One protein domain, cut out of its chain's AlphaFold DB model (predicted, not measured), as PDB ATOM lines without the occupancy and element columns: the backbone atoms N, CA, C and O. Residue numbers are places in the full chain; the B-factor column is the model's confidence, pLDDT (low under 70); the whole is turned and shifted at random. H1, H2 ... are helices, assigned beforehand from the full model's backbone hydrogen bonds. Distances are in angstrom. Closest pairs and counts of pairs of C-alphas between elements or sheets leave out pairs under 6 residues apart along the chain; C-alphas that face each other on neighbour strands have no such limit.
ATOM      1  N   ASP A  60     -16.870 -33.936  25.181       85.38
ATOM      2  CA  ASP A  60     -15.409 -33.859  25.318       85.38
ATOM      3  C   ASP A  60     -14.704 -33.488  23.999       85.38
ATOM      4  O   ASP A  60     -13.754 -32.706  23.986       85.38
ATOM      5  N   ALA A  61     -15.209 -34.005  22.872       85.38
ATOM      6  CA  ALA A  61     -14.706 -33.671  21.540       85.38
ATOM      7  C   ALA A  61     -14.994 -32.205  21.192       85.38
ATOM      8  O   ALA A  61     -14.087 -31.470  20.811       85.38
ATOM      9  N   VAL A  62     -16.233 -31.762  21.421       84.25
ATOM     10  CA  VAL A  62     -16.646 -30.375  21.184       84.25
ATOM     11  C   VAL A  62     -15.802 -29.404  22.021       84.25
ATOM     12  O   VAL A  62     -15.326 -28.399  21.501       84.25
ATOM     13  N   ASP A  63     -15.542 -29.715  23.291       84.44
ATOM     14  CA  ASP A  63     -14.723 -28.876  24.178       84.44
ATOM     15  C   ASP A  63     -13.276 -28.713  23.666       84.44
ATOM     16  O   ASP A  63     -12.719 -27.611  23.651       84.44
ATOM     17  N   LYS A  64     -12.663 -29.807  23.190       87.81
ATOM     18  CA  LYS A  64     -11.317 -29.800  22.586       87.81
ATOM     19  C   LYS A  64     -11.267 -28.994  21.291       87.81
ATOM     20  O   LYS A  64     -10.325 -28.222  21.082       87.81
ATOM     21  N   ASP A  65     -12.293 -29.120  20.459       85.31
ATOM     22  CA  ASP A  65     -12.397 -28.377  19.206       85.31
ATOM     23  C   ASP A  65     -12.500 -26.868  19.466       85.31
ATOM     24  O   ASP A  65     -11.768 -26.083  18.861       85.31
ATOM     25  N   PHE A  66     -13.324 -26.439  20.431       83.44
ATOM     26  CA  PHE A  66     -13.429 -25.019  20.789       83.44
ATOM     27  C   PHE A  66     -12.149 -24.457  21.413       83.44
ATOM     28  O   PHE A  66     -11.805 -23.303  21.144       83.44
ATOM     29  N   LYS A  67     -11.407 -25.249  22.200       86.31
ATOM     30  CA  LYS A  67     -10.079 -24.844  22.699       86.31
ATOM     31  C   LYS A  67      -9.105 -24.606  21.546       86.31
ATOM     32  O   LYS A  67      -8.489 -23.545  21.488       86.31
ATOM     33  N   SER A  68      -9.068 -25.526  20.586       84.75
ATOM     34  CA  SER A  68      -8.217 -25.420  19.394       84.75
ATOM     35  C   SER A  68      -8.586 -24.199  18.540       84.75
ATOM     36  O   SER A  68      -7.722 -23.415  18.149       84.75
ATOM     37  N   ILE A  69      -9.883 -23.962  18.309       82.25
ATOM     38  CA  ILE A  69     -10.364 -22.780  17.573       82.25
ATOM     39  C   ILE A  69      -9.995 -21.484  18.313       82.25
ATOM     40  O   ILE A  69      -9.568 -20.514  17.681       82.25
ATOM     41  N   ARG A  70     -10.116 -21.453  19.646       83.88
ATOM     42  CA  ARG A  70      -9.733 -20.292  20.465       83.88
ATOM     43  C   ARG A  70      -8.233 -20.005  20.381       83.88
ATOM     44  O   ARG A  70      -7.839 -18.840  20.330       83.88
ATOM     45  N   GLU A  71      -7.394 -21.032  20.354       85.62
ATOM     46  CA  GLU A  71      -5.949 -20.874  20.152       85.62
ATOM     47  C   GLU A  71      -5.644 -20.294  18.769       85.62
ATOM     48  O   GLU A  71      -4.934 -19.293  18.666       85.62
ATOM     49  N   VAL A  72      -6.270 -20.822  17.715       82.81
ATOM     50  CA  VAL A  72      -6.144 -20.291  16.346       82.81
ATOM     51  C   VAL A  72      -6.597 -18.832  16.266       82.81
ATOM     52  O   VAL A  72      -5.939 -18.021  15.610       82.81
ATOM     53  N   TYR A  73      -7.680 -18.478  16.961       82.50
ATOM     54  CA  TYR A  73      -8.185 -17.107  17.039       82.50
ATOM     55  C   TYR A  73      -7.197 -16.150  17.720       82.50
ATOM     56  O   TYR A  73      -7.069 -14.995  17.308       82.50
ATOM     57  N   LYS A  74      -6.474 -16.621  18.743       82.94
ATOM     58  CA  LYS A  74      -5.438 -15.838  19.433       82.94
ATOM     59  C   LYS A  74      -4.166 -15.698  18.599       82.94
ATOM     60  O   LYS A  74      -3.594 -14.612  18.557       82.94
ATOM     61  N   MET A  75      -3.750 -16.771  17.931       84.81
ATOM     62  CA  MET A  75      -2.510 -16.824  17.151       84.81
ATOM     63  C   MET A  75      -2.603 -16.033  15.840       84.81
ATOM     64  O   MET A  75      -1.615 -15.438  15.415       84.81
ATOM     65  N   ASN A  76      -3.779 -15.994  15.198       82.69
ATOM     66  CA  ASN A  76      -3.955 -15.370  13.884       82.69
ATOM     67  C   ASN A  76      -4.717 -14.033  13.959       82.69
ATOM     68  O   ASN A  76      -5.952 -14.018  13.900       82.69
ATOM     69  N   PRO A  77      -4.024 -12.880  13.976       82.44
ATOM     70  CA  PRO A  77      -4.682 -11.571  14.023       82.44
ATOM     71  C   PRO A  77      -5.558 -11.301  12.789       82.44
ATOM     72  O   PRO A  77      -6.620 -10.697  12.920       82.44
ATOM     73  N   LYS A  78      -5.175 -11.830  11.618       81.38
ATOM     74  CA  LYS A  78      -5.960 -11.740  10.374       81.38
ATOM     75  C   LYS A  78      -7.310 -12.455  10.481       81.38
ATOM     76  O   LYS A  78      -8.316 -11.962   9.981       81.38
ATOM     77  N   PHE A  79      -7.347 -13.602  11.160       79.88
ATOM     78  CA  PHE A  79      -8.586 -14.352  11.383       79.88
ATOM     79  C   PHE A  79      -9.524 -13.590  12.324       79.88
ATOM     80  O   PHE A  79     -10.723 -13.489  12.075       79.88
ATOM     81  N   ARG A  80      -8.968 -12.969  13.368       79.31
ATOM     82  CA  ARG A  80      -9.722 -12.110  14.286       79.31
ATOM     83  C   ARG A  80     -10.371 -10.919  13.580       79.31
ATOM     84  O   ARG A  80     -11.503 -10.566  13.904       79.31
ATOM     85  N   GLU A  81      -9.657 -10.294  12.656       81.56
ATOM     86  CA  GLU A  81     -10.152  -9.155  11.881       81.56
ATOM     87  C   GLU A  81     -11.239  -9.586  10.887       81.56
ATOM     88  O   GLU A  81     -12.309  -8.986  10.848       81.56
ATOM     89  N   PHE A  82     -11.042 -10.730  10.221       81.50
ATOM     90  CA  PHE A  82     -12.043 -11.355   9.351       81.50
ATOM     91  C   PHE A  82     -13.362 -11.676  10.071       81.50
ATOM     92  O   PHE A  82     -14.448 -11.442   9.540       81.50
ATOM     93  N   VAL A  83     -13.283 -12.210  11.294       77.38
ATOM     94  CA  VAL A  83     -14.473 -12.504  12.106       77.38
ATOM     95  C   VAL A  83     -15.234 -11.219  12.441       77.38
ATOM     96  O   VAL A  83     -16.461 -11.195  12.329       77.38
ATOM     97  N   LYS A  84     -14.511 -10.150  12.794       76.56
ATOM     98  CA  LYS A  84     -15.084  -8.869  13.226       76.56
ATOM     99  C   LYS A  84     -15.636  -8.008  12.095       76.56
ATOM    100  O   LYS A  84     -16.514  -7.206  12.374       76.56
ATOM    101  N   ASP A  85     -15.142  -8.149  10.869       78.62
ATOM    102  CA  ASP A  85     -15.537  -7.283   9.754       78.62
ATOM    103  C   ASP A  85     -16.976  -7.584   9.285       78.62
ATOM    104  O   ASP A  85     -17.212  -8.638   8.686       78.62
ATOM    105  N   PRO A  86     -17.974  -6.715   9.530       74.94
ATOM    106  CA  PRO A  86     -19.362  -6.968   9.144       74.94
ATOM    107  C   PRO A  86     -19.611  -6.793   7.634       74.94
ATOM    108  O   PRO A  86     -20.669  -7.186   7.145       74.94
ATOM    109  N   THR A  87     -18.646  -6.241   6.891       77.19
ATOM    110  CA  THR A  87     -18.773  -5.857   5.474       77.19
ATOM    111  C   THR A  87     -18.726  -7.057   4.526       77.19
ATOM    112  O   THR A  87     -19.174  -6.991   3.379       77.19
ATOM    113  N   LEU A  88     -18.197  -8.190   4.993       74.62
ATOM    114  CA  LEU A  88     -18.103  -9.405   4.192       74.62
ATOM    115  C   LEU A  88     -19.457 -10.114   4.097       74.62
ATOM    116  O   LEU A  88     -20.141 -10.361   5.098       74.62
ATOM    117  N   LYS A  89     -19.803 -10.530   2.872       78.81
ATOM    118  CA  LYS A  89     -21.012 -11.317   2.610       78.81
ATOM    119  C   LYS A  89     -21.031 -12.574   3.497       78.81
ATOM    120  O   LYS A  89     -20.034 -13.302   3.533       78.81
ATOM    121  N   PRO A  90     -22.167 -12.887   4.146       74.69
ATOM    122  CA  PRO A  90     -22.271 -14.017   5.069       74.69
ATOM    123  C   PRO A  90     -21.948 -15.357   4.396       74.69
ATOM    124  O   PRO A  90     -21.347 -16.223   5.019       74.69
ATOM    125  N   SER A  91     -22.269 -15.519   3.109       78.00
ATOM    126  CA  SER A  91     -21.946 -16.730   2.340       78.00
ATOM    127  C   SER A  91     -20.438 -16.962   2.210       78.00
ATOM    128  O   SER A  91     -19.964 -18.083   2.376       78.00
ATOM    129  N   ASN A  92     -19.671 -15.892   1.979       80.00
ATOM    130  CA  ASN A  92     -18.216 -15.977   1.849       80.00
ATOM    131  C   ASN A  92     -17.574 -16.263   3.209       80.00
ATOM    132  O   ASN A  92     -16.678 -17.098   3.306       80.00
ATOM    133  N   LYS A  93     -18.080 -15.630   4.279       78.56
ATOM    134  CA  LYS A  93     -17.657 -15.924   5.654       78.56
ATOM    135  C   LYS A  93     -17.878 -17.386   6.028       78.56
ATOM    136  O   LYS A  93     -16.964 -18.006   6.563       78.56
ATOM    137  N   LYS A  94     -19.041 -17.948   5.694       78.12
ATOM    138  CA  LYS A  94     -19.354 -19.363   5.944       78.12
ATOM    139  C   LYS A  94     -18.400 -20.306   5.223       78.12
ATOM    140  O   LYS A  94     -17.799 -21.146   5.874       78.12
ATOM    141  N   SER A  95     -18.189 -20.112   3.921       80.12
ATOM    142  CA  SER A  95     -17.282 -20.967   3.142       80.12
ATOM    143  C   SER A  95     -15.848 -20.946   3.684       80.12
ATOM    144  O   SER A  95     -15.196 -21.983   3.793       80.12
ATOM    145  N   VAL A  96     -15.368 -19.771   4.106       81.12
ATOM    146  CA  VAL A  96     -14.051 -19.639   4.739       81.12
ATOM    147  C   VAL A  96     -14.020 -20.348   6.096       81.12
ATOM    148  O   VAL A  96     -13.070 -21.075   6.372       81.12
ATOM    149  N   MET A  97     -15.055 -20.198   6.927       78.62
ATOM    150  CA  MET A  97     -15.149 -20.890   8.220       78.62
ATOM    151  C   MET A  97     -15.225 -22.411   8.069       78.62
ATOM    152  O   MET A  97     -14.566 -23.120   8.822       78.62
ATOM    153  N   GLU A  98     -15.942 -22.918   7.068       79.56
ATOM    154  CA  GLU A  98     -15.967 -24.344   6.721       79.56
ATOM    155  C   GLU A  98     -14.588 -24.836   6.264       79.56
ATOM    156  O   GLU A  98     -14.152 -25.920   6.647       79.56
ATOM    157  N   ALA A  99     -13.850 -24.035   5.489       81.56
ATOM    158  CA  ALA A  99     -12.484 -24.373   5.095       81.56
ATOM    159  C   ALA A  99     -11.530 -24.430   6.303       81.56
ATOM    160  O   ALA A  99     -10.682 -25.321   6.372       81.56
ATOM    161  N   TYR A 100     -11.679 -23.523   7.275       78.88
ATOM    162  CA  TYR A 100     -10.926 -23.575   8.533       78.88
ATOM    163  C   TYR A 100     -11.337 -24.766   9.404       78.88
ATOM    164  O   TYR A 100     -10.461 -25.449   9.926       78.88
ATOM    165  N   ALA A 101     -12.633 -25.066   9.501       76.94
ATOM    166  CA  ALA A 101     -13.144 -26.236  10.214       76.94
ATOM    167  C   ALA A 101     -12.538 -27.532   9.652       76.94
ATOM    168  O   ALA A 101     -11.985 -28.342  10.396       76.94
ATOM    169  N   LYS A 102     -12.531 -27.675   8.321       79.19
ATOM    170  CA  LYS A 102     -11.925 -28.823   7.631       79.19
ATOM    171  C   LYS A 102     -10.415 -28.907   7.831       79.19
ATOM    172  O   LYS A 102      -9.891 -30.001   7.998       79.19
ATOM    173  N   LYS A 103      -9.711 -27.769   7.849       79.50
ATOM    174  CA  LYS A 103      -8.265 -27.721   8.136       79.50
ATOM    175  C   LYS A 103      -7.930 -28.129   9.571       79.50
ATOM    176  O   LYS A 103      -6.865 -28.691   9.790       79.50
ATOM    177  N   LEU A 104      -8.811 -27.828  10.521       76.44
ATOM    178  CA  LEU A 104      -8.629 -28.147  11.937       76.44
ATOM    179  C   LEU A 104      -9.106 -29.560  12.299       76.44
ATOM    180  O   LEU A 104      -8.781 -30.038  13.379       76.44
ATOM    181  N   GLY A 105      -9.841 -30.234  11.408       77.69
ATOM    182  CA  GLY A 105     -10.341 -31.588  11.649       77.69
ATOM    183  C   GLY A 105     -11.385 -31.657  12.767       77.69
ATOM    184  O   GLY A 105     -11.446 -32.660  13.472       77.69
ATOM    185  N   VAL A 106     -12.175 -30.592  12.943       76.94
ATOM    186  CA  VAL A 106     -13.178 -30.500  14.017       76.94
ATOM    187  C   VAL A 106     -14.338 -31.474  13.815       76.94
ATOM    188  O   VAL A 106     -14.620 -31.928  12.702       76.94
ATOM    189  N   SER A 107     -15.039 -31.788  14.903       76.50
ATOM    190  CA  SER A 107     -16.173 -32.699  14.884       76.50
ATOM    191  C   SER A 107     -17.340 -32.162  14.041       76.50
ATOM    192  O   SER A 107     -17.544 -30.954  13.877       76.50
ATOM    193  N   LYS A 108     -18.168 -33.081  13.523       78.50
ATOM    194  CA  LYS A 108     -19.336 -32.760  12.675       78.50
ATOM    195  C   LYS A 108     -20.324 -31.813  13.362       78.50
ATOM    196  O   LYS A 108     -21.038 -31.059  12.705       78.50
ATOM    197  N   GLU A 109     -20.377 -31.855  14.687       77.56
ATOM    198  CA  GLU A 109     -21.250 -31.012  15.500       77.56
ATOM    199  C   GLU A 109     -20.780 -29.552  15.479       77.56
ATOM    200  O   GLU A 109     -21.605 -28.642  15.376       77.56
ATOM    201  N   VAL A 110     -19.461 -29.336  15.502       78.69
ATOM    202  CA  VAL A 110     -18.833 -28.012  15.420       78.69
ATOM    203  C   VAL A 110     -18.907 -27.461  13.995       78.69
ATOM    204  O   VAL A 110     -19.207 -26.282  13.816       78.69
ATOM    205  N   GLU A 111     -18.733 -28.306  12.973       78.12
ATOM    206  CA  GLU A 111     -18.910 -27.912  11.566       78.12
ATOM    207  C   GLU A 111     -20.349 -27.444  11.289       78.12
ATOM    208  O   GLU A 111     -20.566 -26.365  10.733       78.12
ATOM    209  N   ASN A 112     -21.347 -28.194  11.771       81.25
ATOM    210  CA  ASN A 112     -22.752 -27.805  11.655       81.25
ATOM    211  C   ASN A 112     -23.062 -26.502  12.417       81.25
ATOM    212  O   ASN A 112     -23.816 -25.652  11.934       81.25
ATOM    213  N   PHE A 113     -22.452 -26.312  13.590       78.69
ATOM    214  CA  PHE A 113     -22.583 -25.071  14.353       78.69
ATOM    215  C   PHE A 113     -21.998 -23.865  13.601       78.69
ATOM    216  O   PHE A 113     -22.655 -22.827  13.491       78.69
ATOM    217  N   LEU A 114     -20.801 -24.013  13.027       75.19
ATOM    218  CA  LEU A 114     -20.138 -22.983  12.222       75.19
ATOM    219  C   LEU A 114     -20.948 -22.636  10.960       75.19
ATOM    220  O   LEU A 114     -21.068 -21.457  10.629       75.19
ATOM    221  N   GLY A 115     -21.578 -23.624  10.313       72.25
ATOM    222  CA  GLY A 115     -22.458 -23.407   9.155       72.25
ATOM    223  C   GLY A 115     -23.771 -22.679   9.490       72.25
ATOM    224  O   GLY A 115     -24.270 -21.866   8.697       72.25
ATOM    225  N   MET A 116     -24.327 -22.912  10.687       69.50
ATOM    226  CA  MET A 116     -25.503 -22.186  11.190       69.50
ATOM    227  C   MET A 116     -25.185 -20.765  11.667       69.50
ATOM    228  O   MET A 116     -26.084 -19.916  11.666       69.50
ATOM    229  N   SER A 117     -23.938 -20.489  12.054       64.62
ATOM    230  CA  SER A 117     -23.528 -19.198  12.603       64.62
ATOM    231  C   SER A 117     -23.725 -18.073  11.574       64.62
ATOM    232  O   SER A 117     -23.245 -18.134  10.438       64.62
ATOM    233  N   LYS A 118     -24.507 -17.051  11.940       59.00
ATOM    234  CA  LYS A 118     -24.641 -15.805  11.163       59.00
ATOM    235  C   LYS A 118     -23.547 -14.826  11.600       59.00
ATOM    236  O   LYS A 118     -22.943 -15.029  12.645       59.00
ATOM    237  N   ASN A 119     -23.291 -13.782  10.806       55.19
ATOM    238  CA  ASN A 119     -22.185 -12.830  11.006       55.19
ATOM    239  C   ASN A 119     -22.022 -12.341  12.461       55.19
ATOM    240  O   ASN A 119     -20.889 -12.201  12.909       55.19
ATOM    241  N   ASP A 120     -23.120 -12.162  13.201       54.34
ATOM    242  CA  ASP A 120     -23.108 -11.703  14.599       54.34
ATOM    243  C   ASP A 120     -22.797 -12.813  15.622       54.34
ATOM    244  O   ASP A 120     -22.303 -12.549  16.712       54.34
ATOM    245  N   SER A 121     -23.055 -14.075  15.281       54.16
ATOM    246  CA  SER A 121     -22.944 -15.232  16.183       54.16
ATOM    247  C   SER A 121     -21.526 -15.803  16.280       54.16
ATOM    248  O   SER A 121     -21.244 -16.612  17.161       54.16
ATOM    249  N   ILE A 122     -20.611 -15.382  15.399       57.47
ATOM    250  CA  ILE A 122     -19.193 -15.782  15.449       57.47
ATOM    251  C   ILE A 122     -18.471 -15.082  16.622       57.47
ATOM    252  O   ILE A 122     -17.392 -15.506  17.037       57.47
ATOM    253  N   VAL A 123     -19.086 -14.053  17.221       51.59
ATOM    254  CA  VAL A 123     -18.549 -13.349  18.397       51.59
ATOM    255  C   VAL A 123     -18.390 -14.277  19.611       51.59
ATOM    256  O   VAL A 123     -17.443 -14.084  20.369       51.59
ATOM    257  N   CYS A 124     -19.168 -15.364  19.714       53.50
ATOM    258  CA  CYS A 124     -19.029 -16.376  20.773       53.50
ATOM    259  C   CYS A 124     -17.663 -17.092  20.810       53.50
ATOM    260  O   CYS A 124     -17.386 -17.818  21.759       53.50
ATOM    261  N   ILE A 125     -16.841 -16.959  19.760       56.72
ATOM    262  CA  ILE A 125     -15.509 -17.582  19.672       56.72
ATOM    263  C   ILE A 125     -14.426 -16.723  20.365       56.72
ATOM    264  O   ILE A 125     -13.314 -17.211  20.583       56.72
ATOM    265  N   ARG A 126     -14.727 -15.461  20.726       50.62
ATOM    266  CA  ARG A 126     -13.829 -14.639  21.562       50.62
ATOM    267  C   ARG A 126     -13.500 -15.323  22.892       50.62
ATOM    268  O   ARG A 126     -12.329 -15.181  23.310       50.62
TER     269      ARG A 126
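AT A GLANCE: This is residues 60 to 126 of the 126 residues of the protein "ATP synthase subunit O, mitochondrial" of Anisakis simplex (UniProt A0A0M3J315). The longest helix, H1, makes one side of a small helical body and a hairpin of H3 and H4 makes another. H2 turns off at the corner after H1, residues 85 to 89 lead from it to the hairpin, and short H5 folds back from H4 to pack on H1. The printed part has 67 residues with five named helices, H1 to H5 in order, and no named strand: the class is all helix. It is compact, with a radius of gyration of the C-alphas of 11.1 A, and spans 34 by 23 by 19 A.

IN THESE COORDINATES: H1, residues 60 to 75, runs 22.9 A from C-alpha 60 at (-15.409, -33.859, 25.318). H3, residues 90 to 104, measures 20.8 A and H4, residues 108 to 116, 12.3 A. H2 is residues 77 to 84, 10.8 A. H5, residues 121 to 125, 8.5 A, ends at C-alpha 125, (-15.509, -17.582, 19.672).

HOW THE PARTS SIT: H1 touches H5 with residues 66 to 73 alone; the closest C-alphas, of Arg 70 and Ile 125, are 6.4 A apart. With residues 62 to 65 alone H1 only just touches H4, with 3 pairs of C-alphas within 8 A, closest Val 62 and Val 110 at 6.6 A, at a steep tilt of 55 degrees, the same way. H1 and H2 touch only at the corner, and only just, with 3 such pairs, closest Tyr 73 and Arg 80 at 5.9 A. H3 and H4 form a helical hairpin and touch, closest C-alphas Lys 94 and Gly 115 at 6.0 A, at a shallow tilt of 17 degrees, opposite ways. H3 and H5 are apart. Every O i to N i+4 pair is within hydrogen-bond range in H1, H2, H3 and H4; H5 has 0 of 1, and 1 of 2 O i to N i+3 pairs.

THE WHOLE: The two C-alphas farthest apart, of Asp 60 and Thr 87, are 34.5 A apart. The printed part has no cut, its four links are tight, and residue 126 is the chain's last. The mean pLDDT of the printed part is 76.4; residues 116 to 126 are under 70.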